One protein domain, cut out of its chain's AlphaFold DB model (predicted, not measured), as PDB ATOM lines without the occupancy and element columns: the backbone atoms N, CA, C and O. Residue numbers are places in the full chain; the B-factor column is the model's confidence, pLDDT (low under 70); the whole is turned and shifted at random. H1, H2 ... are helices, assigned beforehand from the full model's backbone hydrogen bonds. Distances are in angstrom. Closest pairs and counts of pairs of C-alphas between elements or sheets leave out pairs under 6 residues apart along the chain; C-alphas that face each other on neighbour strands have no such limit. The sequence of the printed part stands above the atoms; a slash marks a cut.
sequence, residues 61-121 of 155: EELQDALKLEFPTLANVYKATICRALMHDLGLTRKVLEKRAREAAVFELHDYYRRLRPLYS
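Overview. This is residues 61 to 121 of the 155 residues of an uncharacterized protein of Aphanomyces astaci (UniProt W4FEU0). A small head of helices continues into a long arm: H1 and H2 make the head nearly at right angles, H3 leads away from it, and H4 follows H3 end to end in much the same direction. Residues 102 to 121, with H4 among them, stick out and make much of the length. The printed part has 61 residues with four named helices in the order H1, H2, H3, H4 and no named strand; the class is all helix. It is extended, with a radius of gyration of the C-alphas of 16.8 A and spans of 51 by 25 by 16 A.

Arrangement. H1, residues 61 to 70, and H2, residues 79 to 90, only just touch, with 3 pairs of C-alphas within 8 A. Their closest C-alphas, those of Gln 64 and Lys 79, are 6.8 A apart, and H2 touches H1 with residues 79 to 82 alone. Their lines are about perpendicular, at 86 degrees. H3, residues 94 to 103, is close to H2 but not clearly touching: their closest C-alphas, those of Cys 83 and Arg 94, are 6.5 A apart. H2 and H3 are about perpendicular, at 89 degrees. H4, residues 106 to 116, is apart from H1, H2 and H3. In H1, H2, H3 and H4 every O i to N i+4 pair is within hydrogen-bond range.

Along the chain. H1 begins at C-alpha 61 (147.717, 82.523, 112.511) and is 14.2 A long from first to last C-alpha. H2 measures 15.6 A, H3 14.0 A and H4 15.4 A. H3 begins at C-alpha 94 (142.024, 87.793, 104.557), and H4 ends at C-alpha 116 (131.197, 55.465, 102.101).

Size, cuts and confidence. The C-alphas of Ala 75 and Leu 119, the two farthest apart, are 51.2 A from each other. Residues 69 to 75 also stand free. The printed part has no cut; the links H2 to H3 and H3 to H4 are tight, and H1 to H2 is short. The mean pLDDT of the printed part is 81.8, with residues 106 to 107 under 70.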
ATOM      1  N   GLU A  61     146.925  83.025 111.385       85.31
ATOM      2  CA  GLU A  61     147.717  82.523 112.511       85.31
ATOM      3  C   GLU A  61     148.480  81.245 112.155       85.31
ATOM      4  O   GLU A  61     149.674  81.159 112.403       85.31
ATOM      5  N   GLU A  62     147.810  80.274 111.534       82.19
ATOM      6  CA  GLU A  62     148.435  79.006 111.145       82.19
ATOM      7  C   GLU A  62     149.513  79.225 110.086       82.19
ATOM      8  O   GLU A  62     150.580  78.625 110.158       82.19
ATOM      9  N   LEU A  63     149.256  80.125 109.134       84.50
ATOM     10  CA  LEU A  63     150.239  80.511 108.130       84.50
ATOM     11  C   LEU A  63     151.433  81.233 108.766       84.50
ATOM     12  O   LEU A  63     152.574  80.990 108.387       84.50
ATOM     13  N   GLN A  64     151.188  82.100 109.750       87.06
ATOM     14  CA  GLN A  64     152.247  82.771 110.501       87.06
ATOM     15  C   GLN A  64     153.117  81.765 111.269       87.06
ATOM     16  O   GLN A  64     154.341  81.883 111.245       87.06
ATOM     17  N   ASP A  65     152.505  80.788 111.936       84.44
ATOM     18  CA  ASP A  65     153.219  79.752 112.686       84.44
ATOM     19  C   ASP A  65     154.007  78.822 111.752       84.44
ATOM     20  O   ASP A  65     155.169  78.528 112.029       84.44
ATOM     21  N   ALA A  66     153.422  78.425 110.618       83.31
ATOM     22  CA  ALA A  66     154.097  77.621 109.601       83.31
ATOM     23  C   ALA A  66     155.326  78.344 109.031       83.31
ATOM     24  O   ALA A  66     156.408  77.770 108.984       83.31
ATOM     25  N   LEU A  67     155.196  79.632 108.690       84.38
ATOM     26  CA  LEU A  67     156.309  80.436 108.180       84.38
ATOM     27  C   LEU A  67     157.432  80.612 109.208       84.38
ATOM     28  O   LEU A  67     158.600  80.603 108.836       84.38
ATOM     29  N   LYS A  68     157.098  80.754 110.496       86.12
ATOM     30  CA  LYS A  68     158.102  80.801 111.572       86.12
ATOM     31  C   LYS A  68     158.823  79.469 111.756       86.12
ATOM     32  O   LYS A  68     160.005  79.465 112.083       86.12
ATOM     33  N   LEU A  69     158.104  78.358 111.593       83.69
ATOM     34  CA  LEU A  69     158.663  77.016 111.722       83.69
ATOM     35  C   LEU A  69     159.589  76.682 110.547       83.69
ATOM     36  O   LEU A  69     160.673  76.147 110.754       83.69
ATOM     37  N   GLU A  70     159.160  77.004 109.328       85.19
ATOM     38  CA  GLU A  70     159.875  76.679 108.091       85.19
ATOM     39  C   GLU A  70     161.039  77.642 107.815       85.19
ATOM     40  O   GLU A  70     162.094  77.220 107.344       85.19
ATOM     41  N   PHE A  71     160.897  78.921 108.183       86.50
ATOM     42  CA  PHE A  71     161.924  79.949 108.000       86.50
ATOM     43  C   PHE A  71     162.252  80.663 109.326       86.50
ATOM     44  O   PHE A  71     161.880  81.825 109.514       86.50
ATOM     45  N   PRO A  72     162.999  80.024 110.247       85.06
ATOM     46  CA  PRO A  72     163.293  80.587 111.572       85.06
ATOM     47  C   PRO A  72     164.087  81.899 111.533       85.06
ATOM     48  O   PRO A  72     164.024  82.704 112.459       85.06
ATOM     49  N   THR A  73     164.851  82.118 110.462       88.44
ATOM     50  CA  THR A  73     165.662  83.323 110.242       88.44
ATOM     51  C   THR A  73     164.844  84.510 109.731       88.44
ATOM     52  O   THR A  73     165.342  85.636 109.696       88.44
ATOM     53  N   LEU A  74     163.586  84.292 109.335       82.25
ATOM     54  CA  LEU A  74     162.719  85.335 108.810       82.25
ATOM     55  C   LEU A  74     162.148  86.171 109.967       82.25
ATOM     56  O   LEU A  74     161.185  85.795 110.627       82.25
ATOM     57  N   ALA A  75     162.734  87.344 110.206       74.31
ATOM     58  CA  ALA A  75     162.367  88.198 111.341       74.31
ATOM     59  C   ALA A  75     160.980  88.871 111.212       74.31
ATOM     60  O   ALA A  75     160.349  89.201 112.214       74.31
ATOM     61  N   ASN A  76     160.473  89.059 109.987       77.94
ATOM     62  CA  ASN A  76     159.329  89.940 109.701       77.94
ATOM     63  C   ASN A  76     158.013  89.200 109.402       77.94
ATOM     64  O   ASN A  76     157.195  89.663 108.599       77.94
ATOM     65  N   VAL A  77     157.776  88.059 110.053       82.69
ATOM     66  CA  VAL A  77     156.551  87.259 109.872       82.69
ATOM     67  C   VAL A  77     155.395  87.849 110.693       82.69
ATOM     68  O   VAL A  77     154.914  87.264 111.666       82.69
ATOM     69  N   TYR A  78     154.952  89.051 110.319       87.38
ATOM     70  CA  TYR A  78     153.795  89.730 110.907       87.38
ATOM     71  C   TYR A  78     152.537  89.500 110.070       87.38
ATOM     72  O   TYR A  78     152.588  89.515 108.839       87.38
ATOM     73  N   LYS A  79     151.373  89.401 110.728       86.81
ATOM     74  CA  LYS A  79     150.072  89.207 110.060       86.81
ATOM     75  C   LYS A  79     149.807  90.247 108.965       86.81
ATOM     76  O   LYS A  79     149.358  89.900 107.881       86.81
ATOM     77  N   ALA A  80     150.119  91.518 109.225       87.75
ATOM     78  CA  ALA A  80     149.933  92.596 108.251       87.75
ATOM     79  C   ALA A  80     150.848  92.455 107.021       87.75
ATOM     80  O   ALA A  80     150.440  92.777 105.908       87.75
ATOM     81  N   THR A  81     152.076  91.969 107.206       89.06
ATOM     82  CA  THR A  81     153.022  91.714 106.111       89.06
ATOM     83  C   THR A  81     152.557  90.537 105.265       89.06
ATOM     84  O   THR A  81     152.464  90.673 104.050       89.06
ATOM     85  N   ILE A  82     152.143  89.442 105.909       86.44
ATOM     86  CA  ILE A  82     151.568  88.270 105.238       86.44
ATOM     87  C   ILE A  82     150.328  88.666 104.428       86.44
ATOM     88  O   ILE A  82     150.259  88.380 103.241       86.44
ATOM     89  N   CYS A  83     149.366  89.375 105.027       87.44
ATOM     90  CA  CYS A  83     148.155  89.806 104.323       87.44
ATOM     91  C   CYS A  83     148.457  90.693 103.107       87.44
ATOM     92  O   CYS A  83     147.792  90.563 102.083       87.44
ATOM     93  N   ARG A  84     149.444  91.594 103.210       86.38
ATOM     94  CA  ARG A  84     149.853  92.449 102.088       86.38
ATOM     95  C   ARG A  84     150.501  91.639 100.968       86.38
ATOM     96  O   ARG A  84     150.102  91.821  99.825       86.38
ATOM     97  N   ALA A  85     151.413  90.725 101.298       85.12
ATOM     98  CA  ALA A  85     152.045  89.834 100.324       85.12
ATOM     99  C   ALA A  85     151.007  88.940  99.622       85.12
ATOM    100  O   ALA A  85     150.926  88.914  98.400       85.12
ATOM    101  N   LEU A  86     150.111  88.303 100.386       83.44
ATOM    102  CA  LEU A  86     149.024  87.479  99.842       83.44
ATOM    103  C   LEU A  86     148.092  88.262  98.910       83.44
ATOM    104  O   LEU A  86     147.647  87.739  97.889       83.44
ATOM    105  N   MET A  87     147.774  89.507  99.259       84.00
ATOM    106  CA  MET A  87     146.916  90.349  98.433       84.00
ATOM    107  C   MET A  87     147.630  90.804  97.156       84.00
ATOM    108  O   MET A  87     147.019  90.770  96.094       84.00
ATOM    109  N   HIS A  88     148.892  91.223  97.259       80.69
ATOM    110  CA  HIS A  88     149.666  91.738  96.131       80.69
ATOM    111  C   HIS A  88     150.026  90.636  95.129       80.69
ATOM    112  O   HIS A  88     149.779  90.786  93.937       80.69
ATOM    113  N   ASP A  89     150.546  89.509  95.615       75.81
ATOM    114  CA  ASP A  89     151.112  88.467  94.755       75.81
ATOM    115  C   ASP A  89     150.054  87.457  94.289       75.81
ATOM    116  O   ASP A  89     150.160  86.898  93.198       75.81
ATOM    117  N   LEU A  90     149.020  87.212  95.107       75.56
ATOM    118  CA  LEU A  90     148.024  86.157  94.867       75.56
ATOM    119  C   LEU A  90     146.578  86.670  94.787       75.56
ATOM    120  O   LEU A  90     145.662  85.876  94.561       75.56
ATOM    121  N   GLY A  91     146.330  87.966  95.000       79.75
ATOM    122  CA  GLY A  91     144.969  88.518  95.045       79.75
ATOM    123  C   GLY A  91     144.114  87.952  96.187       79.75
ATOM    124  O   GLY A  91     142.883  88.026  96.150       79.75
ATOM    125  N   LEU A  92     144.736  87.345  97.204       82.31
ATOM    126  CA  LEU A  92     144.037  86.675  98.296       82.31
ATOM    127  C   LEU A  92     143.804  87.642  99.452       82.31
ATOM    128  O   LEU A  92     144.723  88.040 100.165       82.31
ATOM    129  N   THR A  93     142.537  87.987  99.677       84.88
ATOM    130  CA  THR A  93     142.152  88.769 100.854       84.88
ATOM    131  C   THR A  93     142.019  87.877 102.084       84.88
ATOM    132  O   THR A  93     141.637  86.707 101.994       84.88
ATOM    133  N   ARG A  94     142.234  88.463 103.266       84.81
ATOM    134  CA  ARG A  94     142.024  87.793 104.557       84.81
ATOM    135  C   ARG A  94     140.645  87.132 104.661       84.81
ATOM    136  O   ARG A  94     140.557  85.987 105.080       84.81
ATOM    137  N   LYS A  95     139.584  87.822 104.225       84.38
ATOM    138  CA  LYS A  95     138.207  87.295 104.248       84.38
ATOM    139  C   LYS A  95     138.057  86.032 103.402       84.38
ATOM    140  O   LYS A  95     137.383  85.094 103.818       84.38
ATOM    141  N   VAL A  96     138.673  86.008 102.218       83.69
ATOM    142  CA  VAL A  96     138.657  84.838 101.329       83.69
ATOM    143  C   VAL A  96     139.430  83.686 101.959       83.69
ATOM    144  O   VAL A  96     138.944  82.559 101.943       83.69
ATOM    145  N   LEU A  97     140.593  83.966 102.549       81.31
ATOM    146  CA  LEU A  97     141.415  82.953 103.204       81.31
ATOM    147  C   LEU A  97     140.706  82.347 104.425       81.31
ATOM    148  O   LEU A  97     140.589  81.133 104.518       81.31
ATOM    149  N   GLU A  98     140.144  83.174 105.309       82.12
ATOM    150  CA  GLU A  98     139.399  82.718 106.492       82.12
ATOM    151  C   GLU A  98     138.106  81.984 106.127       82.12
ATOM    152  O   GLU A  98     137.702  81.058 106.826       82.12
ATOM    153  N   LYS A  99     137.435  82.377 105.035       81.56
ATOM    154  CA  LYS A  99     136.294  81.627 104.498       81.56
ATOM    155  C   LYS A  99     136.738  80.241 104.024       81.56
ATOM    156  O   LYS A  99     136.169  79.251 104.458       81.56
ATOM    157  N   ARG A 100     137.793  80.171 103.207       80.06
ATOM    158  CA  ARG A 100     138.343  78.901 102.708       80.06
ATOM    159  C   ARG A 100     138.854  78.008 103.830       80.06
ATOM    160  O   ARG A 100     138.647  76.809 103.767       80.06
ATOM    161  N   ALA A 101     139.502  78.576 104.844       79.88
ATOM    162  CA  ALA A 101     139.938  77.835 106.021       79.88
ATOM    163  C   ALA A 101     138.733  77.258 106.774       79.88
ATOM    164  O   ALA A 101     138.711  76.067 107.044       79.88
ATOM    165  N   ARG A 102     137.696  78.066 107.030       77.12
ATOM    166  CA  ARG A 102     136.450  77.618 107.678       77.12
ATOM    167  C   ARG A 102     135.718  76.506 106.921       77.12
ATOM    168  O   ARG A 102     135.185  75.595 107.546       77.12
ATOM    169  N   GLU A 103     135.683  76.601 105.597       74.62
ATOM    170  CA  GLU A 103     135.053  75.618 104.703       74.62
ATOM    171  C   GLU A 103     135.949  74.398 104.439       74.62
ATOM    172  O   GLU A 103     135.474  73.379 103.939       74.62
ATOM    173  N   ALA A 104     137.244  74.475 104.759       73.69
ATOM    174  CA  ALA A 104     138.172  73.373 104.567       73.69
ATOM    175  C   ALA A 104     137.923  72.285 105.611       73.69
ATOM    176  O   ALA A 104     138.460  72.317 106.716       73.69
ATOM    177  N   ALA A 105     137.137  71.299 105.201       70.06
ATOM    178  CA  ALA A 105     136.783  70.119 105.972       70.06
ATOM    179  C   ALA A 105     137.580  68.895 105.487       70.06
ATOM    180  O   ALA A 105     137.021  67.862 105.130       70.06
ATOM    181  N   VAL A 106     138.907  69.032 105.349       69.06
ATOM    182  CA  VAL A 106     139.759  67.993 104.728       69.06
ATOM    183  C   VAL A 106     139.671  66.673 105.498       69.06
ATOM    184  O   VAL A 106     139.633  65.600 104.893       69.06
ATOM    185  N   PHE A 107     139.607  66.752 106.827       67.31
ATOM    186  CA  PHE A 107     139.497  65.577 107.681       67.31
ATOM    187  C   PHE A 107     138.099  64.959 107.616       67.31
ATOM    188  O   PHE A 107     137.982  63.750 107.426       67.31
ATOM    189  N   GLU A 108     137.040  65.769 107.712       72.88
ATOM    190  CA  GLU A 108     135.664  65.284 107.616       72.88
ATOM    191  C   GLU A 108     135.379  64.673 106.243       72.88
ATOM    192  O   GLU A 108     134.762  63.616 106.173       72.88
ATOM    193  N   LEU A 109     135.885  65.276 105.160       73.31
ATOM    194  CA  LEU A 109     135.798  64.713 103.813       73.31
ATOM    195  C   LEU A 109     136.493  63.355 103.742       73.31
ATOM    196  O   LEU A 109     135.902  62.398 103.248       73.31
ATOM    197  N   HIS A 110     137.726  63.244 104.249       75.06
ATOM    198  CA  HIS A 110     138.441  61.968 104.262       75.06
ATOM    199  C   HIS A 110     137.647  60.906 105.029       75.06
ATOM    200  O   HIS A 110     137.473  59.791 104.534       75.06
ATOM    201  N   ASP A 111     137.165  61.227 106.229       77.50
ATOM    202  CA  ASP A 111     136.424  60.276 107.053       77.50
ATOM    203  C   ASP A 111     135.070  59.903 106.428       77.50
ATOM    204  O   ASP A 111     134.690  58.733 106.422       77.50
ATOM    205  N   TYR A 112     134.385  60.859 105.802       77.38
ATOM    206  CA  TYR A 112     133.171  60.626 105.025       77.38
ATOM    207  C   TYR A 112     133.417  59.652 103.866       77.38
ATOM    208  O   TYR A 112     132.735  58.631 103.764       77.38
ATOM    209  N   TYR A 113     134.451  59.888 103.050       79.25
ATOM    210  CA  TYR A 113     134.836  58.963 101.980       79.25
ATOM    211  C   TYR A 113     135.235  57.590 102.522       79.25
ATOM    212  O   TYR A 113     134.860  56.574 101.938       79.25
ATOM    213  N   ARG A 114     135.946  57.526 103.656       84.06
ATOM    214  CA  ARG A 114     136.305  56.262 104.316       84.06
ATOM    215  C   ARG A 114     135.064  55.454 104.699       84.06
ATOM    216  O   ARG A 114     135.059  54.246 104.485       84.06
ATOM    217  N   ARG A 115     134.026  56.104 105.239       86.56
ATOM    218  CA  ARG A 115     132.756  55.459 105.623       86.56
ATOM    219  C   ARG A 115     131.923  55.020 104.417       86.56
ATOM    220  O   ARG A 115     131.275  53.982 104.489       86.56
ATOM    221  N   LEU A 116     131.945  55.784 103.324       84.56
ATOM    222  CA  LEU A 116     131.197  55.465 102.101       84.56
ATOM    223  C   LEU A 116     131.830  54.349 101.271       84.56
ATOM    224  O   LEU A 116     131.110  53.546 100.684       84.56
ATOM    225  N   ARG A 117     133.165  54.288 101.221       84.25
ATOM    226  CA  ARG A 117     133.918  53.350 100.377       84.25
ATOM    227  C   ARG A 117     133.518  51.870 100.516       84.25
ATOM    228  O   ARG A 117     133.532  51.190  99.497       84.25
ATOM    229  N   PRO A 118     133.191  51.331 101.708       88.62
ATOM    230  CA  PRO A 118     132.712  49.952 101.817       88.62
ATOM    231  C   PRO A 118     131.255  49.754 101.368       88.62
ATOM    232  O   PRO A 118     130.864  48.620 101.115       88.62
ATOM    233  N   LEU A 119     130.447  50.816 101.297       84.88
ATOM    234  CA  LEU A 119     129.005  50.739 101.037       84.88
ATOM    235  C   LEU A 119     128.648  50.988  99.567       84.88
ATOM    236  O   LEU A 119     127.669  50.436  99.073       84.88
ATOM    237  N   TYR A 120     129.442  51.798  98.869       84.12
ATOM    238  CA  TYR A 120     129.160  52.229  97.502       84.12
ATOM    239  C   TYR A 120     130.397  52.054  96.629       84.12
ATOM    240  O   TYR A 120     131.501  52.442  97.009       84.12
ATOM    241  N   SER A 121     130.204  51.466  95.452       82.69
ATOM    242  CA  SER A 121     131.270  51.252  94.464       82.69
ATOM    243  C   SER A 121     131.136  52.188  93.267       82.69
ATOM    244  O   SER A 121     132.147  52.556  92.675       82.69
TER     245      SER A 121